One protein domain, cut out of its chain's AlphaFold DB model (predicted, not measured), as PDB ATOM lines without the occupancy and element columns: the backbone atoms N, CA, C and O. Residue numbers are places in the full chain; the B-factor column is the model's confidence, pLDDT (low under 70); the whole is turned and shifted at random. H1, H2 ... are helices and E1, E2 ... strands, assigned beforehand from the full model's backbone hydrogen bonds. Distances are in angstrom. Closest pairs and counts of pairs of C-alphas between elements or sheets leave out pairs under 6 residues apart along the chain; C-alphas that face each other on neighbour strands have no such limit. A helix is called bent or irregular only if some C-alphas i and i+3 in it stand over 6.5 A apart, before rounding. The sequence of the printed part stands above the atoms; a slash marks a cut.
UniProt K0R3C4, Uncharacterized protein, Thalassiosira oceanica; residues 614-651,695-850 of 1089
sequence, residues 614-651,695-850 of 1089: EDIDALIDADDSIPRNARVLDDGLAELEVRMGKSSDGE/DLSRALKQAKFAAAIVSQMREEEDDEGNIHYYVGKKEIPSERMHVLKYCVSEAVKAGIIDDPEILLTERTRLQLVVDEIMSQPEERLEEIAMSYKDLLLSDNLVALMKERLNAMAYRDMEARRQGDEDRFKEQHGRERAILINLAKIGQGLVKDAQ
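AT A GLANCE: This is residues 614 to 651 and 695 to 850 of the 1089 residues of an uncharacterized protein of Thalassiosira oceanica (UniProt K0R3C4). Two lobes are joined by one long helix, H5: a small lobe, where a three-stranded sheet sits at the ends of H3 and H4, and a larger lobe of helices. In the larger lobe H2, H8 and H9 form a bundle; H7 packs on H9, H6 folds back along H5, and H1 lies near the last residues of H9. The printed part has 194 residues and is mostly helix, in the order H1 H2 H3 E1 E2 E3 H4 H5 H6 H7 H8 H9; the sheet, E1 E2 E3, is antiparallel. It is only just loose, close to compact, with a radius of gyration of the C-alphas of 19.9 A and spans of 59 by 51 by 34 A.

HOW THE PARTS SIT: The sheet is a meander, each strand the antiparallel neighbour of the one before: E1, residues 713 to 717, E2, 723 to 727, and E3, 730 to 732. Within hydrogen-bond range are N 714 and O 726, 2.8 A, in the hairpin E1 and E2, and N 732 and O 725, 2.8 A, in the hairpin E2 and E3. H3, residues 695 to 710, only grazes the sheet with residues 707 to 710, and H4, residues 734 to 749, with 734 to 737. Residues 703 to 710 of H3 touch 740 to 747 of H4 at a steep tilt of 54 degrees; the closest C-alphas, of Ala 707 and Val 744, are 6.2 A apart. H5, residues 756 to 775, and H3 touch only at their ends, closest at C-alphas 707 and 756, 5.6 A. Residues 770 to 774 of H5 touch residues 830 to 835 of H9, residues 821 to 850, closest at C-alphas 770 and 834, 6.9 A. H8, residues 797 to 818, and H9 form a helical hairpin with a shallow tilt of 8 degrees, closest at C-alphas 815 and 821, 5.1 A. H2, residues 628 to 645, touches H9 at a shallow tilt of 30 degrees, opposite ways, closest at C-alphas 637 and 839, 5.7 A. H6, residues 778 to 787, irregular with C-alphas 779 and 782 7.5 A apart, forms a helical hairpin with H5, closest at C-alphas 773 and 781, 6.2 A. H7, residues 789 to 792, touches H9, closest at C-alphas 792 and 842, 4.9 A. H1, residues 614 to 620, is close to but not clearly touching H9, closest at C-alphas 616 and 847, 7.2 A. Every O i to N i+4 pair is within hydrogen-bond range in H2, H3, H4, H5 and H8, against 2 of 3 in H1, 4 of 6 in H6 and 24 of 26 in H9; H7 is too short for such a pair.

IN THESE COORDINATES: H1 begins at C-alpha 614, (139.131, 194.979, 179.498), E1 at C-alpha 713, (136.043, 148.555, 179.909), and H9 ends at C-alpha 850, (137.999, 184.903, 189.187). From first to last C-alpha H9 measures 42.0 A, H8 31.4 A, H5 28.4 A and H2 25.5 A.

THE WHOLE: The two C-alphas farthest apart, of Asp 615 and Glu 720, are 63.5 A apart. Residues 652 to 694 are not printed, and C-alphas 651 and 695 are 46.0 A apart across the cut. Of the links that are printed whole, none is long. Mean pLDDT of the printed part is 84.0, and residues 615 to 630 and 647 to 651 are under 70.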
ATOM      1  N   GLU A 614     137.805 194.382 179.285       71.69
ATOM      2  CA  GLU A 614     139.131 194.979 179.498       71.69
ATOM      3  C   GLU A 614     139.381 195.441 180.950       71.69
ATOM      4  O   GLU A 614     140.524 195.421 181.405       71.69
ATOM      5  N   ASP A 615     138.334 195.839 181.688       64.81
ATOM      6  CA  ASP A 615     138.406 196.135 183.132       64.81
ATOM      7  C   ASP A 615     138.585 194.832 183.954       64.81
ATOM      8  O   ASP A 615     139.125 194.892 185.060       64.81
ATOM      9  N   ILE A 616     138.157 193.668 183.431       61.72
ATOM     10  CA  ILE A 616     138.379 192.342 184.045       61.72
ATOM     11  C   ILE A 616     139.788 191.833 183.731       61.72
ATOM     12  O   ILE A 616     140.506 191.430 184.643       61.72
ATOM     13  N   ASP A 617     140.219 191.901 182.473       64.94
ATOM     14  CA  ASP A 617     141.538 191.409 182.057       64.94
ATOM     15  C   ASP A 617     142.665 192.202 182.740       64.94
ATOM     16  O   ASP A 617     143.619 191.619 183.254       64.94
ATOM     17  N   ALA A 618     142.496 193.521 182.893       66.81
ATOM     18  CA  ALA A 618     143.397 194.360 183.687       66.81
ATOM     19  C   ALA A 618     143.360 194.072 185.206       66.81
ATOM     20  O   ALA A 618     144.268 194.496 185.925       66.81
ATOM     21  N   LEU A 619     142.329 193.382 185.709       59.22
ATOM     22  CA  LEU A 619     142.278 192.855 187.076       59.22
ATOM     23  C   LEU A 619     143.076 191.542 187.171       59.22
ATOM     24  O   LEU A 619     143.871 191.370 188.090       59.22
ATOM     25  N   ILE A 620     142.896 190.646 186.192       59.97
ATOM     26  CA  ILE A 620     143.516 189.311 186.142       59.97
ATOM     27  C   ILE A 620     145.035 189.388 185.944       59.97
ATOM     28  O   ILE A 620     145.778 188.651 186.600       59.97
ATOM     29  N   ASP A 621     145.505 190.294 185.084       63.06
ATOM     30  CA  ASP A 621     146.934 190.542 184.847       63.06
ATOM     31  C   ASP A 621     147.638 191.177 186.061       63.06
ATOM     32  O   ASP A 621     148.852 191.034 186.218       63.06
ATOM     33  N   ALA A 622     146.895 191.884 186.920       54.94
ATOM     34  CA  ALA A 622     147.433 192.543 188.109       54.94
ATOM     35  C   ALA A 622     147.467 191.629 189.348       54.94
ATOM     36  O   ALA A 622     148.323 191.815 190.212       54.94
ATOM     37  N   ASP A 623     146.546 190.667 189.453       53.09
ATOM     38  CA  ASP A 623     146.323 189.890 190.675       53.09
ATOM     39  C   ASP A 623     147.054 188.532 190.677       53.09
ATOM     40  O   ASP A 623     146.558 187.504 190.204       53.09
ATOM     41  N   ASP A 624     148.251 188.513 191.270       57.22
ATOM     42  CA  ASP A 624     149.060 187.304 191.485       57.22
ATOM     43  C   ASP A 624     148.546 186.372 192.613       57.22
ATOM     44  O   ASP A 624     149.197 185.365 192.921       57.22
ATOM     45  N   SER A 625     147.378 186.649 193.213       49.38
ATOM     46  CA  SER A 625     146.658 185.690 194.070       49.38
ATOM     47  C   SER A 625     145.768 184.718 193.286       49.38
ATOM     48  O   SER A 625     145.425 183.653 193.808       49.38
ATOM     49  N   ILE A 626     145.430 185.026 192.023       56.88
ATOM     50  CA  ILE A 626     144.497 184.206 191.236       56.88
ATOM     51  C   ILE A 626     145.006 182.756 191.137       56.88
ATOM     52  O   ILE A 626     146.121 182.519 190.650       56.88
ATOM     53  N   PRO A 627     144.192 181.757 191.543       58.75
ATOM     54  CA  PRO A 627     144.622 180.368 191.612       58.75
ATOM     55  C   PRO A 627     145.110 179.891 190.246       58.75
ATOM     56  O   PRO A 627     144.394 179.956 189.245       58.75
ATOM     57  N   ARG A 628     146.339 179.365 190.218       63.22
ATOM     58  CA  ARG A 628     147.067 179.014 188.988       63.22
ATOM     59  C   ARG A 628     146.266 178.139 188.016       63.22
ATOM     60  O   ARG A 628     146.434 178.295 186.811       63.22
ATOM     61  N   ASN A 629     145.398 177.258 188.514       64.25
ATOM     62  CA  ASN A 629     144.521 176.428 187.683       64.25
ATOM     63  C   ASN A 629     143.553 177.276 186.841       64.25
ATOM     64  O   ASN A 629     143.381 176.994 185.663       64.25
ATOM     65  N   ALA A 630     142.982 178.348 187.401       64.44
ATOM     66  CA  ALA A 630     142.070 179.231 186.679       64.44
ATOM     67  C   ALA A 630     142.794 180.012 185.569       64.44
ATOM     68  O   ALA A 630     142.269 180.102 184.465       64.44
ATOM     69  N   ARG A 631     144.022 180.501 185.822       73.19
ATOM     70  CA  ARG A 631     144.891 181.081 184.776       73.19
ATOM     71  C   ARG A 631     145.223 180.045 183.686       73.19
ATOM     72  O   ARG A 631     145.043 180.329 182.512       73.19
ATOM     73  N   VAL A 632     145.588 178.811 184.056       76.06
ATOM     74  CA  VAL A 632     145.873 177.711 183.102       76.06
ATOM     75  C   VAL A 632     144.644 177.292 182.275       76.06
ATOM     76  O   VAL A 632     144.798 176.883 181.123       76.06
ATOM     77  N   LEU A 633     143.432 177.393 182.830       74.31
ATOM     78  CA  LEU A 633     142.189 177.151 182.093       74.31
ATOM     79  C   LEU A 633     141.852 178.301 181.143       74.31
ATOM     80  O   LEU A 633     141.511 178.025 179.997       74.31
ATOM     81  N   ASP A 634     141.992 179.555 181.575       78.44
ATOM     82  CA  ASP A 634     141.810 180.737 180.723       78.44
ATOM     83  C   ASP A 634     142.810 180.730 179.548       78.44
ATOM     84  O   ASP A 634     142.394 180.722 178.388       78.44
ATOM     85  N   ASP A 635     144.110 180.548 179.829       80.94
ATOM     86  CA  ASP A 635     145.171 180.306 178.836       80.94
ATOM     87  C   ASP A 635     144.800 179.161 177.874       80.94
ATOM     88  O   ASP A 635     144.948 179.267 176.654       80.94
ATOM     89  N   GLY A 636     144.322 178.037 178.418       78.12
ATOM     90  CA  GLY A 636     143.987 176.831 177.661       78.12
ATOM     91  C   GLY A 636     142.744 176.969 176.778       78.12
ATOM     92  O   GLY A 636     142.679 176.328 175.722       78.12
ATOM     93  N   LEU A 637     141.780 177.801 177.182       81.00
ATOM     94  CA  LEU A 637     140.573 178.137 176.426       81.00
ATOM     95  C   LEU A 637     140.854 179.211 175.370       81.00
ATOM     96  O   LEU A 637     140.433 179.040 174.226       81.00
ATOM     97  N   ALA A 638     141.636 180.242 175.697       80.19
ATOM     98  CA  ALA A 638     142.092 181.255 174.749       80.19
ATOM     99  C   ALA A 638     143.001 180.647 173.661       80.19
ATOM    100  O   ALA A 638     142.826 180.922 172.471       80.19
ATOM    101  N   GLU A 639     143.919 179.745 174.034       82.19
ATOM    102  CA  GLU A 639     144.698 178.951 173.079       82.19
ATOM    103  C   GLU A 639     143.772 178.154 172.146       82.19
ATOM    104  O   GLU A 639     143.973 178.141 170.925       82.19
ATOM    105  N   LEU A 640     142.760 177.488 172.709       78.00
ATOM    106  CA  LEU A 640     141.789 176.708 171.949       78.00
ATOM    107  C   LEU A 640     140.976 177.575 170.987       78.00
ATOM    108  O   LEU A 640     140.847 177.193 169.823       78.00
ATOM    109  N   GLU A 641     140.469 178.733 171.416       81.88
ATOM    110  CA  GLU A 641     139.743 179.649 170.535       81.88
ATOM    111  C   GLU A 641     140.633 180.102 169.374       81.88
ATOM    112  O   GLU A 641     140.262 179.930 168.213       81.88
ATOM    113  N   VAL A 642     141.830 180.620 169.666       79.69
ATOM    114  CA  VAL A 642     142.744 181.149 168.643       79.69
ATOM    115  C   VAL A 642     143.163 180.061 167.647       79.69
ATOM    116  O   VAL A 642     143.277 180.339 166.451       79.69
ATOM    117  N   ARG A 643     143.370 178.816 168.099       74.25
ATOM    118  CA  ARG A 643     143.672 177.671 167.218       74.25
ATOM    119  C   ARG A 643     142.458 177.238 166.388       74.25
ATOM    120  O   ARG A 643     142.613 176.962 165.200       74.25
ATOM    121  N   MET A 644     141.258 177.190 166.972       76.50
ATOM    122  CA  MET A 644     140.035 176.815 166.250       76.50
ATOM    123  C   MET A 644     139.625 177.881 165.223       76.50
ATOM    124  O   MET A 644     139.352 177.531 164.074       76.50
ATOM    125  N   GLY A 645     139.643 179.164 165.597       72.25
ATOM    126  CA  GLY A 645     139.278 180.291 164.731       72.25
ATOM    127  C   GLY A 645     140.211 180.460 163.530       72.25
ATOM    128  O   GLY A 645     139.749 180.676 162.418       72.25
ATOM    129  N   LYS A 646     141.521 180.228 163.687       73.81
ATOM    130  CA  LYS A 646     142.449 180.202 162.538       73.81
ATOM    131  C   LYS A 646     142.096 179.139 161.488       73.81
ATOM    132  O   LYS A 646     142.493 179.284 160.338       73.81
ATOM    133  N   SER A 647     141.348 178.093 161.853       58.22
ATOM    134  CA  SER A 647     140.975 177.015 160.928       58.22
ATOM    135  C   SER A 647     139.737 177.297 160.058       58.22
ATOM    136  O   SER A 647     139.439 176.479 159.184       58.22
ATOM    137  N   SER A 648     139.012 178.411 160.261       51.47
ATOM    138  CA  SER A 648     137.816 178.753 159.464       51.47
ATOM    139  C   SER A 648     138.094 179.597 158.221       51.47
ATOM    140  O   SER A 648     137.413 179.421 157.211       51.47
ATOM    141  N   ASP A 649     139.077 180.498 158.273       51.56
ATOM    142  CA  ASP A 649     139.124 181.652 157.357       51.56
ATOM    143  C   ASP A 649     139.742 181.359 155.977       51.56
ATOM    144  O   ASP A 649     139.659 182.179 155.063       51.56
ATOM    145  N   GLY A 650     140.257 180.144 155.774       50.53
ATOM    146  CA  GLY A 650     140.335 179.538 154.443       50.53
ATOM    147  C   GLY A 650     141.379 180.107 153.476       50.53
ATOM    148  O   GLY A 650     141.239 179.894 152.268       50.53
ATOM    149  N   GLU A 651     142.439 180.769 153.951       48.56
ATOM    150  CA  GLU A 651     143.653 180.925 153.139       48.56
ATOM    151  C   GLU A 651     144.251 179.532 152.892       48.56
ATOM    152  O   GLU A 651     144.789 178.916 153.796       48.56
ATOM    153  N   ASP A 695     161.940 156.111 186.614       78.94
ATOM    154  CA  ASP A 695     160.903 155.321 187.272       78.94
ATOM    155  C   ASP A 695     159.583 156.088 187.450       78.94
ATOM    156  O   ASP A 695     158.523 155.493 187.287       78.94
ATOM    157  N   LEU A 696     159.617 157.411 187.666       80.44
ATOM    158  CA  LEU A 696     158.417 158.258 187.707       80.44
ATOM    159  C   LEU A 696     157.781 158.399 186.315       80.44
ATOM    160  O   LEU A 696     156.565 158.286 186.179       80.44
ATOM    161  N   SER A 697     158.582 158.572 185.258       81.44
ATOM    162  CA  SER A 697     158.050 158.598 183.886       81.44
ATOM    163  C   SER A 697     157.548 157.222 183.424       81.44
ATOM    164  O   SER A 697     156.568 157.149 182.681       81.44
ATOM    165  N   ARG A 698     158.142 156.120 183.913       84.44
ATOM    166  CA  ARG A 698     157.600 154.758 183.749       84.44
ATOM    167  C   ARG A 698     156.275 154.585 184.501       84.44
ATOM    168  O   ARG A 698     155.323 154.101 183.895       84.44
ATOM    169  N   ALA A 699     156.199 155.007 185.762       81.94
ATOM    170  CA  ALA A 699     154.987 154.930 186.579       81.94
ATOM    171  C   ALA A 699     153.835 155.733 185.957       81.94
ATOM    172  O   ALA A 699     152.738 155.206 185.812       81.94
ATOM    173  N   LEU A 700     154.097 156.953 185.477       84.50
ATOM    174  CA  LEU A 700     153.114 157.780 184.772       84.50
ATOM    175  C   LEU A 700     152.627 157.112 183.473       84.50
ATOM    176  O   LEU A 700     151.425 157.077 183.215       84.50
ATOM    177  N   LYS A 701     153.526 156.514 182.675       87.69
ATOM    178  CA  LYS A 701     153.143 155.735 181.478       87.69
ATOM    179  C   LYS A 701     152.290 154.508 181.838       87.69
ATOM    180  O   LYS A 701     151.319 154.223 181.140       87.69
ATOM    181  N   GLN A 702     152.608 153.808 182.928       87.25
ATOM    182  CA  GLN A 702     151.834 152.661 183.422       87.25
ATOM    183  C   GLN A 702     150.460 153.075 183.971       87.25
ATOM    184  O   GLN A 702     149.467 152.426 183.650       87.25
ATOM    185  N   ALA A 703     150.381 154.172 184.726       86.25
ATOM    186  CA  ALA A 703     149.135 154.721 185.254       86.25
ATOM    187  C   ALA A 703     148.201 155.184 184.124       86.25
ATOM    188  O   ALA A 703     147.036 154.792 184.100       86.25
ATOM    189  N   LYS A 704     148.716 155.916 183.122       86.50
ATOM    190  CA  LYS A 704     147.925 156.318 181.943       86.50
ATOM    191  C   LYS A 704     147.453 155.120 181.113       86.50
ATOM    192  O   LYS A 704     146.330 155.133 180.620       86.50
ATOM    193  N   PHE A 705     148.256 154.058 181.006       88.56
ATOM    194  CA  PHE A 705     147.826 152.806 180.373       88.56
ATOM    195  C   PHE A 705     146.726 152.092 181.177       88.56
ATOM    196  O   PHE A 705     145.734 151.663 180.596       88.56
ATOM    197  N   ALA A 706     146.848 152.017 182.505       87.81
ATOM    198  CA  ALA A 706     145.821 151.440 183.374       87.81
ATOM    199  C   ALA A 706     144.495 152.221 183.301       87.81
ATOM    200  O   ALA A 706     143.439 151.619 183.114       87.81
ATOM    201  N   ALA A 707     144.557 153.554 183.348       87.69
ATOM    202  CA  ALA A 707     143.406 154.440 183.182       87.69
ATOM    203  C   ALA A 707     142.723 154.269 181.811       87.69
ATOM    204  O   ALA A 707     141.497 154.222 181.732       87.69
ATOM    205  N   ALA A 708     143.506 154.106 180.736       87.31
ATOM    206  CA  ALA A 708     142.993 153.837 179.390       87.31
ATOM    207  C   ALA A 708     142.368 152.437 179.228       87.31
ATOM    208  O   ALA A 708     141.516 152.254 178.362       87.31
ATOM    209  N   ILE A 709     142.757 151.452 180.047       89.25
ATOM    210  CA  ILE A 709     142.071 150.151 180.111       89.25
ATOM    211  C   ILE A 709     140.735 150.299 180.849       89.25
ATOM    212  O   ILE A 709     139.721 149.823 180.345       89.25
ATOM    213  N   VAL A 710     140.716 150.981 182.003       88.44
ATOM    214  CA  VAL A 710     139.489 151.199 182.793       88.44
ATOM    215  C   VAL A 710     138.436 151.969 181.986       88.44
ATOM    216  O   VAL A 710     137.284 151.552 181.951       88.44
ATOM    217  N   SER A 711     138.816 153.019 181.250       84.75
ATOM    218  CA  SER A 711     137.877 153.796 180.419       84.75
ATOM    219  C   SER A 711     137.435 153.111 179.114       84.75
ATOM    220  O   SER A 711     136.489 153.569 178.473       84.75
ATOM    221  N   GLN A 712     138.073 152.006 178.712       87.69
ATOM    222  CA  GLN A 712     137.637 151.157 177.586       87.69
ATOM    223  C   GLN A 712     136.871 149.904 178.032       87.69
ATOM    224  O   GLN A 712     136.456 149.098 177.190       87.69
ATOM    225  N   MET A 713     136.704 149.716 179.339       89.50
ATOM    226  CA  MET A 713     136.043 148.555 179.909       89.50
ATOM    227  C   MET A 713     134.526 148.605 179.702       89.50
ATOM    228  O   MET A 713     133.898 149.661 179.736       89.50
ATOM    229  N   ARG A 714     133.933 147.426 179.529       90.44
ATOM    230  CA  ARG A 714     132.498 147.179 179.647       90.44
ATOM    231  C   ARG A 714     132.256 146.229 180.807       90.44
ATOM    232  O   ARG A 714     132.977 145.244 180.948       90.44
ATOM    233  N   GLU A 715     131.259 146.551 181.614       92.31
ATOM    234  CA  GLU A 715     130.750 145.691 182.676       92.31
ATOM    235  C   GLU A 715     129.486 145.017 182.108       92.31
ATOM    236  O   GLU A 715     128.547 145.711 181.715       92.31
ATOM    237  N   GLU A 716     129.497 143.691 181.966       94.38
ATOM    238  CA  GLU A 716     128.365 142.895 181.468       94.38
ATOM    239  C   GLU A 716     127.946 141.908 182.571       94.38
ATOM    240  O   GLU A 716     128.743 141.073 182.997       94.38
ATOM    241  N   GLU A 717     126.719 142.051 183.073       94.50
ATOM    242  CA  GLU A 717     126.121 141.184 184.098       94.50
ATOM    243  C   GLU A 717     125.479 139.961 183.419       94.50
ATOM    244  O   GLU A 717     124.740 140.120 182.443       94.50
ATOM    245  N   ASP A 718     125.792 138.751 183.890       93.94
ATOM    246  CA  ASP A 718     125.195 137.507 183.386       93.94
ATOM    247  C   ASP A 718     123.824 137.200 184.032       93.94
ATOM    248  O   ASP A 718     123.374 137.882 184.954       93.94
ATOM    249  N   ASP A 719     123.144 136.146 183.560       94.94
ATOM    250  CA  ASP A 719     121.849 135.705 184.111       94.94
ATOM    251  C   ASP A 719     121.935 135.205 185.580       94.94
ATOM    252  O   ASP A 719     120.901 134.972 186.210       94.94
ATOM    253  N   GLU A 720     123.143 135.031 186.135       92.25
ATOM    254  CA  GLU A 720     123.398 134.633 187.528       92.25
ATOM    255  C   GLU A 720     123.734 135.833 188.447       92.25
ATOM    256  O   GLU A 720     123.738 135.682 189.673       92.25
ATOM    257  N   GLY A 721     123.962 137.028 187.886       92.31
ATOM    258  CA  GLY A 721     124.366 138.244 188.607       92.31
ATOM    259  C   GLY A 721     125.883 138.420 188.769       92.31
ATOM    260  O   GLY A 721     126.330 139.230 189.586       92.31
ATOM    261  N   ASN A 722     126.700 137.666 188.027       92.44
ATOM    262  CA  ASN A 722     128.147 137.857 187.972       92.44
ATOM    263  C   ASN A 722     128.490 138.987 186.990       92.44
ATOM    264  O   ASN A 722     128.052 138.985 185.841       92.44
ATOM    265  N   ILE A 723     129.328 139.938 187.414       94.38
ATOM    266  CA  ILE A 723     129.811 141.020 186.544       94.38
ATOM    267  C   ILE A 723     131.101 140.577 185.846       94.38
ATOM    268  O   ILE A 723     132.155 140.451 186.477       94.38
ATOM    269  N   HIS A 724     131.023 140.391 184.530       93.75
ATOM    270  CA  HIS A 724     132.163 140.123 183.662       93.75
ATOM    271  C   HIS A 724     132.715 141.429 183.079       93.75
ATOM    272  O   HIS A 724     131.978 142.281 182.581       93.75
ATOM    273  N   TYR A 725     134.039 141.586 183.128       94.81
ATOM    274  CA  TYR A 725     134.722 142.794 182.671       94.81
ATOM    275  C   TYR A 725     135.376 142.562 181.311       94.81
ATOM    276  O   TYR A 725     136.350 141.818 181.206       94.81
ATOM    277  N   TYR A 726     134.886 143.227 180.268       93.44
ATOM    278  CA  TYR A 726     135.399 143.083 178.905       93.44
ATOM    279  C   TYR A 726     136.159 144.322 178.442       93.44
ATOM    280  O   TYR A 726     135.687 145.448 178.576       93.44
ATOM    281  N   VAL A 727     137.312 144.116 177.805       93.50
ATOM    282  CA  VAL A 727     138.054 145.164 177.091       93.50
ATOM    283  C   VAL A 727     138.163 144.756 175.623       93.50
ATOM    284  O   VAL A 727     138.874 143.818 175.244       93.50
ATOM    285  N   GLY A 728     137.376 145.431 174.781       91.94
ATOM    286  CA  GLY A 728     137.205 145.117 173.362       91.94
ATOM    287  C   GLY A 728     136.497 143.777 173.119       91.94
ATOM    288  O   GLY A 728     135.292 143.741 172.906       91.94
ATOM    289  N   LYS A 729     137.266 142.681 173.106       92.94
ATOM    290  CA  LYS A 729     136.783 141.289 172.957       92.94
ATOM    291  C   LYS A 729     137.443 140.311 173.942       92.94
ATOM    292  O   LYS A 729     137.349 139.102 173.757       92.94
ATOM    293  N   LYS A 730     138.190 140.816 174.928       94.62
ATOM    294  CA  LYS A 730     138.883 139.995 175.927       94.62
ATOM    295  C   LYS A 730     138.267 140.238 177.292       94.62
ATOM    296  O   LYS A 730     138.198 141.383 177.729       94.62
ATOM    297  N   GLU A 731     137.857 139.159 177.939       95.00
ATOM    298  CA  GLU A 731     137.471 139.164 179.346       95.00
ATOM    299  C   GLU A 731     138.705 139.405 180.235       95.00
ATOM    300  O   GLU A 731     139.815 138.954 179.928       95.00
ATOM    301  N   ILE A 732     138.515 140.119 181.342       94.75
ATOM    302  CA  ILE A 732     139.499 140.347 182.393       94.75
ATOM    303  C   ILE A 732     138.909 139.815 183.709       94.75
ATOM    304  O   ILE A 732     137.866 140.304 184.138       94.75
ATOM    305  N   PRO A 733     139.571 138.860 184.392       95.06
ATOM    306  CA  PRO A 733     139.096 138.342 185.673       95.06
ATOM    307  C   PRO A 733     138.876 139.450 186.709       95.06
ATOM    308  O   PRO A 733     139.746 140.308 186.886       95.06
ATOM    309  N   SER A 734     137.758 139.384 187.439       92.00
ATOM    310  CA  SER A 734     137.351 140.382 188.443       92.00
ATOM    311  C   SER A 734     138.455 140.718 189.461       92.00
ATOM    312  O   SER A 734     138.723 141.891 189.711       92.00
ATOM    313  N   GLU A 735     139.218 139.725 189.938       92.88
ATOM    314  CA  GLU A 735     140.390 139.943 190.808       92.88
ATOM    315  C   GLU A 735     141.417 140.917 190.204       92.88
ATOM    316  O   GLU A 735     141.918 141.820 190.877       92.88
ATOM    317  N   ARG A 736     141.725 140.764 188.907       92.31
ATOM    318  CA  ARG A 736     142.664 141.644 188.196       92.31
ATOM    319  C   ARG A 736     142.062 143.021 187.964       92.31
ATOM    320  O   ARG A 736     142.805 143.998 187.997       92.31
ATOM    321  N   MET A 737     140.748 143.105 187.759       91.12
ATOM    322  CA  MET A 737     140.064 144.388 187.631       91.12
ATOM    323  C   MET A 737     140.055 145.158 188.954       91.12
ATOM    324  O   MET A 737     140.345 146.350 188.959       91.12
ATOM    325  N   HIS A 738     139.848 144.487 190.091       90.06
ATOM    326  CA  HIS A 738     139.952 145.118 191.407       90.06
ATOM    327  C   HIS A 738     141.372 145.640 191.682       90.06
ATOM    328  O   HIS A 738     141.532 146.746 192.196       90.06
ATOM    329  N   VAL A 739     142.419 144.890 191.312       91.19
ATOM    330  CA  VAL A 739     143.809 145.383 191.398       91.19
ATOM    331  C   VAL A 739     144.033 146.576 190.461       91.19
ATOM    332  O   VAL A 739     144.678 147.543 190.857       91.19
ATOM    333  N   LEU A 740     143.476 146.554 189.245       91.06
ATOM    334  CA  LEU A 740     143.606 147.652 188.284       91.06
ATOM    335  C   LEU A 740     142.905 148.931 188.768       91.06
ATOM    336  O   LEU A 740     143.554 149.974 188.828       91.06
ATOM    337  N   LYS A 741     141.624 148.850 189.168       90.19
ATOM    338  CA  LYS A 741     140.873 149.983 189.739       90.19
ATOM    339  C   LYS A 741     141.552 150.510 191.012       90.19
ATOM    340  O   LYS A 741     141.665 151.723 191.170       90.19
ATOM    341  N   TYR A 742     142.099 149.639 191.869       90.56
ATOM    342  CA  TYR A 742     142.873 150.063 193.043       90.56
ATOM    343  C   TYR A 742     144.140 150.846 192.659       90.56
ATOM    344  O   TYR A 742     144.305 151.979 193.112       90.56
ATOM    345  N   CYS A 743     144.989 150.307 191.777       88.31
ATOM    346  CA  CYS A 743     146.208 150.984 191.315       88.31
ATOM    347  C   CYS A 743     145.921 152.315 190.599       88.31
ATOM    348  O   CYS A 743     146.679 153.269 190.766       88.31
ATOM    349  N   VAL A 744     144.826 152.401 189.834       91.56
ATOM    350  CA  VAL A 744     144.338 153.667 189.265       91.56
ATOM    351  C   VAL A 744     143.938 154.628 190.386       91.56
ATOM    352  O   VAL A 744     144.427 155.751 190.400       91.56
ATOM    353  N   SER A 745     143.146 154.192 191.372       89.12
ATOM    354  CA  SER A 745     142.713 155.054 192.482       89.12
ATOM    355  C   SER A 745     143.878 155.600 193.322       89.12
ATOM    356  O   SER A 745     143.833 156.752 193.743       89.12
ATOM    357  N   GLU A 746     144.946 154.824 193.534       89.06
ATOM    358  CA  GLU A 746     146.159 155.303 194.213       89.06
ATOM    359  C   GLU A 746     146.936 156.306 193.346       89.06
ATOM    360  O   GLU A 746     147.400 157.325 193.853       89.06
ATOM    361  N   ALA A 747     147.029 156.080 192.031       86.19
ATOM    362  CA  ALA A 747     147.678 157.016 191.114       86.19
ATOM    363  C   ALA A 747     146.895 158.337 190.943       86.19
ATOM    364  O   ALA A 747     147.518 159.385 190.764       86.19
ATOM    365  N   VAL A 748     145.560 158.301 191.061       88.38
ATOM    366  CA  VAL A 748     144.683 159.486 191.125       88.38
ATOM    367  C   VAL A 748     144.874 160.235 192.449       88.38
ATOM    368  O   VAL A 748     145.153 161.431 192.433       88.38
ATOM    369  N   LYS A 749     144.836 159.547 193.603       85.19
ATOM    370  CA  LYS A 749     145.127 160.157 194.924       85.19
ATOM    371  C   LYS A 749     146.512 160.810 194.983       85.19
ATOM    372  O   LYS A 749     146.683 161.813 195.666       85.19
ATOM    373  N   ALA A 750     147.490 160.236 194.282       81.88
ATOM    374  CA  ALA A 750     148.849 160.757 194.178       81.88
ATOM    375  C   ALA A 750     149.019 161.885 193.136       81.88
ATOM    376  O   ALA A 750     150.132 162.385 192.977       81.88
ATOM    377  N   GLY A 751     147.965 162.274 192.403       81.25
ATOM    378  CA  GLY A 751     148.023 163.323 191.377       81.25
ATOM    379  C   GLY A 751     148.883 162.972 190.153       81.25
ATOM    380  O   GLY A 751     149.397 163.865 189.484       81.25
ATOM    381  N   ILE A 752     149.092 161.680 189.871       84.25
ATOM    382  CA  ILE A 752     149.906 161.196 188.736       84.25
ATOM    383  C   ILE A 752     149.064 161.113 187.452       84.25
ATOM    384  O   ILE A 752     149.591 161.240 186.340       84.25
ATOM    385  N   ILE A 753     147.762 160.876 187.610       85.88
ATOM    386  CA  ILE A 753     146.751 160.831 186.554       85.88
ATOM    387  C   ILE A 753     145.444 161.447 187.048       85.88
ATOM    388  O   ILE A 753     145.126 161.383 188.233       85.88
ATOM    389  N   ASP A 754     144.680 161.977 186.107       84.94
ATOM    390  CA  ASP A 754     143.302 162.415 186.304       84.94
ATOM    391  C   ASP A 754     142.374 161.186 186.400       84.94
ATOM    392  O   ASP A 754     142.701 160.102 185.897       84.94
ATOM    393  N   ASP A 755     141.220 161.325 187.054       85.69
ATOM    394  CA  ASP A 755     140.295 160.206 187.273       85.69
ATOM    395  C   ASP A 755     139.608 159.772 185.953       85.69
ATOM    396  O   ASP A 755     138.889 160.571 185.340       85.69
ATOM    397  N   PRO A 756     139.793 158.515 185.493       85.00
ATOM    398  CA  PRO A 756     139.232 158.050 184.228       85.00
ATOM    399  C   PRO A 756     137.717 157.818 184.264       85.00
ATOM    400  O   PRO A 756     137.094 157.854 183.202       85.00
ATOM    401  N   GLU A 757     137.115 157.569 185.432       84.44
ATOM    402  CA  GLU A 757     135.662 157.433 185.561       84.44
ATOM    403  C   GLU A 757     135.014 158.831 185.491       84.44
ATOM    404  O   GLU A 757     134.073 159.027 184.714       84.44
ATOM    405  N   ILE A 758     135.588 159.838 186.169       85.94
ATOM    406  CA  ILE A 758     135.154 161.244 186.039       85.94
ATOM    407  C   ILE A 758     135.298 161.714 184.586       85.94
ATOM    408  O   ILE A 758     134.294 162.105 183.987       85.94
ATOM    409  N   LEU A 759     136.487 161.581 183.983       85.56
ATOM    410  CA  LEU A 759     136.741 161.951 182.582       85.56
ATOM    411  C   LEU A 759     135.740 161.318 181.607       85.56
ATOM    412  O   LEU A 759     135.300 161.974 180.662       85.56
ATOM    413  N   LEU A 760     135.354 160.055 181.815       84.06
ATOM    414  CA  LEU A 760     134.384 159.376 180.956       84.06
ATOM    415  C   LEU A 760     132.961 159.924 181.155       84.06
ATOM    416  O   LEU A 760     132.252 160.142 180.167       84.06
ATOM    417  N   THR A 761     132.548 160.228 182.392       87.62
ATOM    418  CA  THR A 761     131.257 160.900 182.625       87.62
ATOM    419  C   THR A 761     131.229 162.304 182.016       87.62
ATOM    420  O   THR A 761     130.279 162.637 181.307       87.62
ATOM    421  N   GLU A 762     132.284 163.102 182.174       89.50
ATOM    422  CA  GLU A 762     132.380 164.447 181.598       89.50
ATOM    423  C   GLU A 762     132.443 164.427 180.070       89.50
ATOM    424  O   GLU A 762     131.763 165.218 179.418       89.50
ATOM    425  N   ARG A 763     133.149 163.458 179.475       88.06
ATOM    426  CA  ARG A 763     133.124 163.197 178.029       88.06
ATOM    427  C   ARG A 763     131.707 162.929 177.523       88.06
ATOM    428  O   ARG A 763     131.317 163.471 176.489       88.06
ATOM    429  N   THR A 764     130.928 162.110 178.233       88.19
ATOM    430  CA  THR A 764     129.530 161.847 177.848       88.19
ATOM    431  C   THR A 764     128.619 163.057 178.081       88.19
ATOM    432  O   THR A 764     127.765 163.315 177.235       88.19
ATOM    433  N   ARG A 765     128.850 163.870 179.126       90.50
ATOM    434  CA  ARG A 765     128.182 165.178 179.287       90.50
ATOM    435  C   ARG A 765     128.518 166.108 178.114       90.50
ATOM    436  O   ARG A 765     127.599 166.638 177.508       90.50
ATOM    437  N   LEU A 766     129.786 166.243 177.715       91.94
ATOM    438  CA  LEU A 766     130.193 167.065 176.563       91.94
ATOM    439  C   LEU A 766     129.594 166.562 175.240       91.94
ATOM    440  O   LEU A 766     129.267 167.366 174.365       91.94
ATOM    441  N   GLN A 767     129.423 165.246 175.075       91.69
ATOM    442  CA  GLN A 767     128.688 164.690 173.938       91.69
ATOM    443  C   GLN A 767     127.232 165.178 173.941       91.69
ATOM    444  O   GLN A 767     126.815 165.790 172.961       91.69
ATOM    445  N   LEU A 768     126.521 165.013 175.063       91.50
ATOM    446  CA  LEU A 768     125.135 165.465 175.230       91.50
ATOM    447  C   LEU A 768     124.968 166.977 175.017       91.50
ATOM    448  O   LEU A 768     124.054 167.369 174.304       91.50
ATOM    449  N   VAL A 769     125.862 167.816 175.555       92.50
ATOM    450  CA  VAL A 769     125.824 169.283 175.379       92.50
ATOM    451  C   VAL A 769     125.885 169.671 173.905       92.50
ATOM    452  O   VAL A 769     125.074 170.464 173.433       92.50
ATOM    453  N   VAL A 770     126.836 169.109 173.159       91.69
ATOM    454  CA  VAL A 770     127.003 169.450 171.740       91.69
ATOM    455  C   VAL A 770     125.870 168.867 170.894       91.69
ATOM    456  O   VAL A 770     125.417 169.541 169.975       91.69
ATOM    457  N   ASP A 771     125.369 167.671 171.212       92.06
ATOM    458  CA  ASP A 771     124.222 167.081 170.510       92.06
ATOM    459  C   ASP A 771     122.914 167.847 170.799       92.06
ATOM    460  O   ASP A 771     122.095 168.035 169.898       92.06
ATOM    461  N   GLU A 772     122.735 168.353 172.025       93.12
ATOM    462  CA  GLU A 772     121.620 169.225 172.399       93.12
ATOM    463  C   GLU A 772     121.700 170.560 171.650       93.12
ATOM    464  O   GLU A 772     120.734 170.923 170.979       93.12
ATOM    465  N   ILE A 773     122.852 171.244 171.651       92.06
ATOM    466  CA  ILE A 773     123.036 172.505 170.909       92.06
ATOM    467  C   ILE A 773     122.878 172.286 169.393       92.06
ATOM    468  O   ILE A 773     122.192 173.068 168.744       92.06
ATOM    469  N   MET A 774     123.395 171.188 168.825       89.56
ATOM    470  CA  MET A 774     123.172 170.809 167.414       89.56
ATOM    471  C   MET A 774     121.691 170.551 167.070       89.56
ATOM    472  O   MET A 774     121.330 170.559 165.891       89.56
ATOM    473  N   SER A 775     120.835 170.302 168.068       90.56
ATOM    474  CA  SER A 775     119.389 170.085 167.901       90.56
ATOM    475  C   SER A 775     118.529 171.341 168.112       90.56
ATOM    476  O   SER A 775     117.330 171.316 167.821       90.56
ATOM    477  N   GLN A 776     119.117 172.424 168.628       91.81
ATOM    478  CA  GLN A 776     118.437 173.653 169.052       91.81
ATOM    479  C   GLN A 776     118.844 174.852 168.171       91.81
ATOM    480  O   GLN A 776     119.867 174.802 167.489       91.81
ATOM    481  N   PRO A 777     118.054 175.944 168.137       86.56
ATOM    482  CA  PRO A 777     118.481 177.183 167.493       86.56
ATOM    483  C   PRO A 777     119.602 177.868 168.290       86.56
ATOM    484  O   PRO A 777     119.606 177.840 169.521       86.56
ATOM    485  N   GLU A 778     120.506 178.549 167.581       81.38
ATOM    486  CA  GLU A 778     121.681 179.239 168.144       81.38
ATOM    487  C   GLU A 778     121.316 180.268 169.232       81.38
ATOM    488  O   GLU A 778     122.055 180.426 170.198       81.38
ATOM    489  N   GLU A 779     120.128 180.881 169.145       85.38
ATOM    490  CA  GLU A 779     119.560 181.798 170.152       85.38
ATOM    491  C   GLU A 779     119.466 181.197 171.569       85.38
ATOM    492  O   GLU A 779     119.384 181.937 172.545       85.38
ATOM    493  N   ARG A 780     119.464 179.862 171.703       88.38
ATOM    494  CA  ARG A 780     119.376 179.154 172.994       88.38
ATOM    495  C   ARG A 780     120.714 178.603 173.490       88.38
ATOM    496  O   ARG A 780     120.742 177.945 174.528       88.38
ATOM    497  N   LEU A 781     121.816 178.849 172.775       86.75
ATOM    498  CA  LEU A 781     123.132 178.289 173.101       86.75
ATOM    499  C   LEU A 781     123.579 178.691 174.516       86.75
ATOM    500  O   LEU A 781     124.022 177.829 175.269       86.75
ATOM    501  N   GLU A 782     123.374 179.951 174.910       86.81
ATOM    502  CA  GLU A 782     123.675 180.451 176.261       86.81
ATOM    503  C   GLU A 782     122.803 179.797 177.347       86.81
ATOM    504  O   GLU A 782     123.339 179.341 178.356       86.81
ATOM    505  N   GLU A 783     121.483 179.671 177.138       89.62
ATOM    506  CA  GLU A 783     120.580 178.989 178.089       89.62
ATOM    507  C   GLU A 783     121.040 177.552 178.367       89.62
ATOM    508  O   GLU A 783     121.061 177.098 179.514       89.62
ATOM    509  N   ILE A 784     121.403 176.836 177.297       89.94
ATOM    510  CA  ILE A 784     121.844 175.444 177.359       89.94
ATOM    511  C   ILE A 784     123.205 175.386 178.050       89.94
ATOM    512  O   ILE A 784     123.333 174.704 179.062       89.94
ATOM    513  N   ALA A 785     124.195 176.152 177.582       88.62
ATOM    514  CA  ALA A 785     125.542 176.200 178.153       88.62
ATOM    515  C   ALA A 785     125.532 176.492 179.667       88.62
ATOM    516  O   ALA A 785     126.181 175.781 180.437       88.62
ATOM    517  N   MET A 786     124.720 177.454 180.118       88.19
ATOM    518  CA  MET A 786     124.578 177.795 181.540       88.19
ATOM    519  C   MET A 786     124.003 176.653 182.390       88.19
ATOM    520  O   MET A 786     124.363 176.530 183.562       88.19
ATOM    521  N   SER A 787     123.169 175.774 181.821       91.12
ATOM    522  CA  SER A 787     122.684 174.572 182.521       91.12
ATOM    523  C   SER A 787     123.763 173.496 182.730       91.12
ATOM    524  O   SER A 787     123.597 172.612 183.569       91.12
ATOM    525  N   TYR A 788     124.904 173.613 182.038       91.62
ATOM    526  CA  TYR A 788     126.073 172.740 182.166       91.62
ATOM    527  C   TYR A 788     127.302 173.472 182.741       91.62
ATOM    528  O   TYR A 788     128.433 173.049 182.492       91.62
ATOM    529  N   LYS A 789     127.108 174.533 183.549       90.06
ATOM    530  CA  LYS A 789     128.201 175.318 184.162       90.06
ATOM    531  C   LYS A 789     129.266 174.455 184.861       90.06
ATOM    532  O   LYS A 789     130.443 174.767 184.723       90.06
ATOM    533  N   ASP A 790     128.898 173.350 185.522       89.12
ATOM    534  CA  ASP A 790     129.873 172.434 186.151       89.12
ATOM    535  C   ASP A 790     130.897 171.863 185.155       89.12
ATOM    536  O   ASP A 790     132.048 171.653 185.514       89.12
ATOM    537  N   LEU A 791     130.471 171.584 183.916       89.56
ATOM    538  CA  LEU A 791     131.330 171.057 182.851       89.56
ATOM    539  C   LEU A 791     132.152 172.178 182.203       89.56
ATOM    540  O   LEU A 791     133.289 171.955 181.804       89.56
ATOM    541  N   LEU A 792     131.581 173.383 182.101       88.88
ATOM    542  CA  LEU A 792     132.268 174.551 181.540       88.88
ATOM    543  C   LEU A 792     133.337 175.137 182.476       88.88
ATOM    544  O   LEU A 792     134.189 175.893 182.021       88.88
ATOM    545  N   LEU A 793     133.304 174.764 183.757       87.94
ATOM    546  CA  LEU A 793     134.303 175.104 184.770       87.94
ATOM    547  C   LEU A 793     135.162 173.907 185.217       87.94
ATOM    548  O   LEU A 793     135.872 174.028 186.214       87.94
ATOM    549  N   SER A 794     135.102 172.753 184.542       88.38
ATOM    550  CA  SER A 794     135.905 171.596 184.955       88.38
ATOM    551  C   SER A 794     137.326 171.648 184.391       88.38
ATOM    552  O   SER A 794     137.533 171.991 183.223       88.38
ATOM    553  N   ASP A 795     138.313 171.266 185.214       83.31
ATOM    554  CA  ASP A 795     139.740 171.248 184.845       83.31
ATOM    555  C   ASP A 795     140.000 170.432 183.554       83.31
ATOM    556  O   ASP A 795     140.926 170.703 182.785       83.31
ATOM    557  N   ASN A 796     139.137 169.450 183.278       87.00
ATOM    558  CA  ASN A 796     139.233 168.542 182.141       87.00
ATOM    559  C   ASN A 796     138.677 169.110 180.825       87.00
ATOM    560  O   ASN A 796     138.951 168.531 179.770       87.00
ATOM    561  N   LEU A 797     137.912 170.211 180.836       88.56
ATOM    562  CA  LEU A 797     137.223 170.732 179.645       88.56
ATOM    563  C   LEU A 797     138.181 170.928 178.460       88.56
ATOM    564  O   LEU A 797     137.925 170.431 177.361       88.56
ATOM    565  N   VAL A 798     139.320 171.583 178.698       87.62
ATOM    566  CA  VAL A 798     140.352 171.838 177.679       87.62
ATOM    567  C   VAL A 798     140.888 170.524 177.095       87.62
ATOM    568  O   VAL A 798     141.084 170.422 175.883       87.62
ATOM    569  N   ALA A 799     141.078 169.489 177.920       86.69
ATOM    570  CA  ALA A 799     141.533 168.174 177.469       86.69
ATOM    571  C   ALA A 799     140.458 167.438 176.647       86.69
ATOM    572  O   ALA A 799     140.760 166.911 175.575       86.69
ATOM    573  N   LEU A 800     139.199 167.460 177.095       89.00
ATOM    574  CA  LEU A 800     138.058 166.838 176.412       89.00
ATOM    575  C   LEU A 800     137.765 167.501 175.055       89.00
ATOM    576  O   LEU A 800     137.508 166.813 174.063       89.00
ATOM    577  N   MET A 801     137.867 168.831 174.975       89.19
ATOM    578  CA  MET A 801     137.753 169.575 173.718       89.19
ATOM    579  C   MET A 801     138.914 169.255 172.769       89.19
ATOM    580  O   MET A 801     138.676 168.977 171.592       89.19
ATOM    581  N   LYS A 802     140.157 169.205 173.272       88.12
ATOM    582  CA  LYS A 802     141.330 168.786 172.482       88.12
ATOM    583  C   LYS A 802     141.188 167.341 171.983       88.12
ATOM    584  O   LYS A 802     141.504 167.082 170.822       88.12
ATOM    585  N   GLU A 803     140.648 166.413 172.775       89.00
ATOM    586  CA  GLU A 803     140.369 165.045 172.314       89.00
ATOM    587  C   GLU A 803     139.285 165.018 171.220       89.00
ATOM    588  O   GLU A 803     139.456 164.360 170.193       89.00
ATOM    589  N   ARG A 804     138.190 165.771 171.389       89.06
ATOM    590  CA  ARG A 804     137.085 165.818 170.415       89.06
ATOM    591  C   ARG A 804     137.499 166.439 169.079       89.06
ATOM    592  O   ARG A 804     137.130 165.915 168.028       89.06
ATOM    593  N   LEU A 805     138.311 167.497 169.105       87.56
ATOM    594  CA  LEU A 805     138.916 168.099 167.911       87.56
ATOM    595  C   LEU A 805     139.811 167.097 167.166       87.56
ATOM    596  O   LEU A 805     139.684 166.950 165.950       87.56
ATOM    597  N   ASN A 806     140.650 166.344 167.888       88.00
ATOM    598  CA  ASN A 806     141.440 165.257 167.300       88.00
ATOM    599  C   ASN A 806     140.546 164.157 166.702       88.00
ATOM    600  O   ASN A 806     140.787 163.708 165.583       88.00
ATOM    601  N   ALA A 807     139.480 163.748 167.397       86.94
ATOM    602  CA  ALA A 807     138.541 162.744 166.900       86.94
ATOM    603  C   ALA A 807     137.829 163.182 165.604       86.94
ATOM    604  O   ALA A 807     137.651 162.359 164.705       86.94
ATOM    605  N   MET A 808     137.477 164.467 165.464       85.38
ATOM    606  CA  MET A 808     136.987 165.022 164.195       85.38
ATOM    607  C   MET A 808     138.065 164.999 163.106       85.38
ATOM    608  O   MET A 808     137.788 164.527 162.007       85.38
ATOM    609  N   ALA A 809     139.304 165.406 163.404       83.75
ATOM    610  CA  ALA A 809     140.399 165.385 162.429       83.75
ATOM    611  C   ALA A 809     140.703 163.965 161.899       83.75
ATOM    612  O   ALA A 809     140.913 163.783 160.699       83.75
ATOM    613  N   TYR A 810     140.646 162.938 162.756       86.12
ATOM    614  CA  TYR A 810     140.748 161.538 162.322       86.12
ATOM    615  C   TYR A 810     139.585 161.117 161.408       86.12
ATOM    616  O   TYR A 810     139.819 160.420 160.418       86.12
ATOM    617  N   ARG A 811     138.349 161.555 161.691       85.88
ATOM    618  CA  ARG A 811     137.186 161.304 160.818       85.88
ATOM    619  C   ARG A 811     137.300 162.040 159.480       85.88
ATOM    620  O   ARG A 811     137.014 161.431 158.459       85.88
ATOM    621  N   ASP A 812     137.755 163.294 159.466       83.00
ATOM    622  CA  ASP A 812     137.990 164.074 158.239       83.00
ATOM    623  C   ASP A 812     139.044 163.394 157.344       83.00
ATOM    624  O   ASP A 812     138.856 163.253 156.134       83.00
ATOM    625  N   MET A 813     140.136 162.900 157.939       82.31
ATOM    626  CA  MET A 813     141.181 162.157 157.224       82.31
ATOM    627  C   MET A 813     140.696 160.802 156.685       82.31
ATOM    628  O   MET A 813     141.137 160.379 155.615       82.31
ATOM    629  N   GLU A 814     139.783 160.125 157.382       86.38
ATOM    630  CA  GLU A 814     139.193 158.867 156.914       86.38
ATOM    631  C   GLU A 814     138.115 159.099 155.838       86.38
ATOM    632  O   GLU A 814     138.123 158.427 154.807       86.38
ATOM    633  N   ALA A 815     137.271 160.125 155.983       86.00
ATOM    634  CA  ALA A 815     136.329 160.556 154.948       86.00
ATOM    635  C   ALA A 815     137.057 160.927 153.641       86.00
ATOM    636  O   ALA A 815     136.615 160.544 152.559       86.00
ATOM    637  N   ARG A 816     138.226 161.577 153.733       85.19
ATOM    638  CA  ARG A 816     139.113 161.852 152.588       85.19
ATOM    639  C   ARG A 816     139.659 160.602 151.900       85.19
ATOM    640  O   ARG A 816     139.789 160.604 150.679       85.19
ATOM    641  N   ARG A 817     139.955 159.530 152.644       87.50
ATOM    642  CA  ARG A 817     140.359 158.231 152.061       87.50
ATOM    643  C   ARG A 817     139.199 157.538 151.345       87.50
ATOM    644  O   ARG A 817     139.433 156.825 150.375       87.50
ATOM    645  N   GLN A 818     137.973 157.743 151.826       89.19
ATOM    646  CA  GLN A 818     136.762 157.095 151.310       89.19
ATOM    647  C   GLN A 818     136.058 157.906 150.203       89.19
ATOM    648  O   GLN A 818     135.281 157.338 149.440       89.19
ATOM    649  N   GLY A 819     136.364 159.202 150.068       89.25
ATOM    650  CA  GLY A 819     135.771 160.116 149.081       89.25
ATOM    651  C   GLY A 819     134.544 160.898 149.575       89.25
ATOM    652  O   GLY A 819     133.959 161.652 148.804       89.25
ATOM    653  N   ASP A 820     134.186 160.763 150.853       87.50
ATOM    654  CA  ASP A 820     132.962 161.298 151.476       87.50
ATOM    655  C   ASP A 820     133.170 162.685 152.146       87.50
ATOM    656  O   ASP A 820     132.370 163.097 152.989       87.50
ATOM    657  N   GLU A 821     134.242 163.424 151.803       84.75
ATOM    658  CA  GLU A 821     134.673 164.661 152.501       84.75
ATOM    659  C   GLU A 821     133.545 165.695 152.672       84.75
ATOM    660  O   GLU A 821     133.312 166.161 153.789       84.75
ATOM    661  N   ASP A 822     132.806 166.020 151.604       84.00
ATOM    662  CA  ASP A 822     131.756 167.052 151.629       84.00
ATOM    663  C   ASP A 822     130.660 166.773 152.672       84.00
ATOM    664  O   ASP A 822     130.098 167.703 153.252       84.00
ATOM    665  N   ARG A 823     130.374 165.493 152.953       82.12
ATOM    666  CA  ARG A 823     129.322 165.080 153.891       82.12
ATOM    667  C   ARG A 823     129.691 165.356 155.347       82.12
ATOM    668  O   ARG A 823     128.826 165.730 156.134       82.12
ATOM    669  N   PHE A 824     130.956 165.152 155.706       80.94
ATOM    670  CA  PHE A 824     131.442 165.362 157.072       80.94
ATOM    671  C   PHE A 824     131.871 166.809 157.313       80.94
ATOM    672  O   PHE A 824     131.688 167.324 158.414       80.94
ATOM    673  N   LYS A 825     132.357 167.495 156.274       83.44
ATOM    674  CA  LYS A 825     132.856 168.872 156.339       83.44
ATOM    675  C   LYS A 825     131.831 169.880 156.863       83.44
ATOM    676  O   LYS A 825     132.186 170.720 157.686       83.44
ATOM    677  N   GLU A 826     130.566 169.794 156.444       84.50
ATOM    678  CA  GLU A 826     129.519 170.679 156.978       84.50
ATOM    679  C   GLU A 826     129.187 170.352 158.445       84.50
ATOM    680  O   GLU A 826     129.076 171.259 159.271       84.50
ATOM    681  N   GLN A 827     129.081 169.064 158.794       85.69
ATOM    682  CA  GLN A 827     128.765 168.635 160.161       85.69
ATOM    683  C   GLN A 827     129.878 169.016 161.146       85.69
ATOM    684  O   GLN A 827     129.599 169.672 162.149       85.69
ATOM    685  N   HIS A 828     131.133 168.670 160.848       86.88
ATOM    686  CA  HIS A 828     132.276 169.037 161.683       86.88
ATOM    687  C   HIS A 828     132.520 170.555 161.687       86.88
ATOM    688  O   HIS A 828     132.990 171.081 162.689       86.88
ATOM    689  N   GLY A 829     132.171 171.286 160.621       86.06
ATOM    690  CA  GLY A 829     132.209 172.754 160.614       86.06
ATOM    691  C   GLY A 829     131.288 173.368 161.675       86.06
ATOM    692  O   GLY A 829     131.729 174.200 162.468       86.06
ATOM    693  N   ARG A 830     130.034 172.898 161.753       86.88
ATOM    694  CA  ARG A 830     129.075 173.302 162.802       86.88
ATOM    695  C   ARG A 830     129.523 172.846 164.195       86.88
ATOM    696  O   ARG A 830     129.472 173.627 165.139       86.88
ATOM    697  N   GLU A 831     130.018 171.614 164.317       89.06
ATOM    698  CA  GLU A 831     130.510 171.056 165.585       89.06
ATOM    699  C   GLU A 831     131.705 171.861 166.137       89.06
ATOM    700  O   GLU A 831     131.734 172.183 167.324       89.06
ATOM    701  N   ARG A 832     132.644 172.287 165.277       87.00
ATOM    702  CA  ARG A 832     133.734 173.213 165.642       87.00
ATOM    703  C   ARG A 832     133.214 174.590 166.065       87.00
ATOM    704  O   ARG A 832     133.703 175.120 167.055       87.00
ATOM    705  N   ALA A 833     132.226 175.158 165.368       88.44
ATOM    706  CA  ALA A 833     131.641 176.453 165.734       88.44
ATOM    707  C   ALA A 833     130.968 176.419 167.121       88.44
ATOM    708  O   ALA A 833     131.143 177.338 167.919       88.44
ATOM    709  N   ILE A 834     130.275 175.325 167.452       90.00
ATOM    710  CA  ILE A 834     129.721 175.107 168.798       90.00
ATOM    711  C   ILE A 834     130.843 174.998 169.835       90.00
ATOM    712  O   ILE A 834     130.747 175.627 170.884       90.00
ATOM    713  N   LEU A 835     131.928 174.267 169.550       89.50
ATOM    714  CA  LEU A 835     133.077 174.192 170.461       89.50
ATOM    715  C   LEU A 835     133.760 175.558 170.665       89.50
ATOM    716  O   LEU A 835     134.128 175.867 171.792       89.50
ATOM    717  N   ILE A 836     133.866 176.409 169.636       88.75
ATOM    718  CA  ILE A 836     134.343 177.798 169.781       88.75
ATOM    719  C   ILE A 836     133.440 178.586 170.741       88.75
ATOM    720  O   ILE A 836     133.935 179.217 171.673       88.75
ATOM    721  N   ASN A 837     132.119 178.519 170.565       89.56
ATOM    722  CA  ASN A 837     131.180 179.252 171.419       89.56
ATOM    723  C   ASN A 837     131.162 178.715 172.864       89.56
ATOM    724  O   ASN A 837     131.068 179.495 173.808       89.56
ATOM    725  N   LEU A 838     131.321 177.400 173.057       90.12
ATOM    726  CA  LEU A 838     131.471 176.800 174.386       90.12
ATOM    727  C   LEU A 838     132.796 177.188 175.057       90.12
ATOM    728  O   LEU A 838     132.793 177.409 176.266       90.12
ATOM    729  N   ALA A 839     133.895 177.336 174.303       89.00
ATOM    730  CA  ALA A 839     135.145 177.876 174.845       89.00
ATOM    731  C   ALA A 839     134.953 179.312 175.352       89.00
ATOM    732  O   ALA A 839     135.351 179.605 176.473       89.00
ATOM    733  N   LYS A 840     134.274 180.172 174.578       88.69
ATOM    734  CA  LYS A 840     133.976 181.567 174.960       88.69
ATOM    735  C   LYS A 840     133.134 181.676 176.221       88.69
ATOM    736  O   LYS A 840     133.464 182.447 177.114       88.69
ATOM    737  N   ILE A 841     132.061 180.890 176.309       89.12
ATOM    738  CA  ILE A 841     131.193 180.889 177.494       89.12
ATOM    739  C   ILE A 841     131.946 180.308 178.698       89.12
ATOM    740  O   ILE A 841     131.856 180.870 179.784       89.12
ATOM    741  N   GLY A 842     132.746 179.252 178.515       88.50
ATOM    742  CA  GLY A 842     133.656 178.754 179.553       88.50
ATOM    743  C   GLY A 842     134.639 179.827 180.028       88.50
ATOM    744  O   GLY A 842     134.780 180.032 181.229       88.50
ATOM    745  N   GLN A 843     135.243 180.576 179.102       85.50
ATOM    746  CA  GLN A 843     136.190 181.645 179.412       85.50
ATOM    747  C   GLN A 843     135.528 182.774 180.212       85.50
ATOM    748  O   GLN A 843     136.012 183.130 181.283       85.50
ATOM    749  N   GLY A 844     134.375 183.279 179.757       86.25
ATOM    750  CA  GLY A 844     133.590 184.273 180.497       86.25
ATOM    751  C   GLY A 844     133.196 183.783 181.894       86.25
ATOM    752  O   GLY A 844     133.332 184.517 182.866       86.25
ATOM    753  N   LEU A 845     132.809 182.509 182.031       86.75
ATOM    754  CA  LEU A 845     132.483 181.905 183.326       86.75
ATOM    755  C   LEU A 845     133.698 181.737 184.252       86.75
ATOM    756  O   LEU A 845     133.522 181.803 185.471       86.75
ATOM    757  N   VAL A 846     134.900 181.517 183.706       84.62
ATOM    758  CA  VAL A 846     136.161 181.513 184.469       84.62
ATOM    759  C   VAL A 846     136.500 182.933 184.928       84.62
ATOM    760  O   VAL A 846     136.793 183.113 186.106       84.62
ATOM    761  N   LYS A 847     136.375 183.940 184.056       84.38
ATOM    762  CA  LYS A 847     136.605 185.356 184.392       84.38
ATOM    763  C   LYS A 847     135.615 185.876 185.445       84.38
ATOM    764  O   LYS A 847     136.039 186.463 186.439       84.38
ATOM    765  N   ASP A 848     134.325 185.550 185.322       83.88
ATOM    766  CA  ASP A 848     133.301 185.781 186.359       83.88
ATOM    767  C   ASP A 848     133.699 185.144 187.703       83.88
ATOM    768  O   ASP A 848     133.565 185.754 188.766       83.88
ATOM    769  N   ALA A 849     134.174 183.893 187.674       81.94
ATOM    770  CA  ALA A 849     134.564 183.160 188.876       81.94
ATOM    771  C   ALA A 849     135.845 183.720 189.518       81.94
ATOM    772  O   ALA A 849     135.937 183.747 190.743       81.94
ATOM    773  N   GLN A 850     136.800 184.202 188.718       79.31
ATOM    774  CA  GLN A 850     137.999 184.903 189.187       79.31
ATOM    775  C   GLN A 850     137.636 186.247 189.827       79.31
ATOM    776  O   GLN A 850     138.070 186.511 190.944       79.31
TER     777      GLN A 850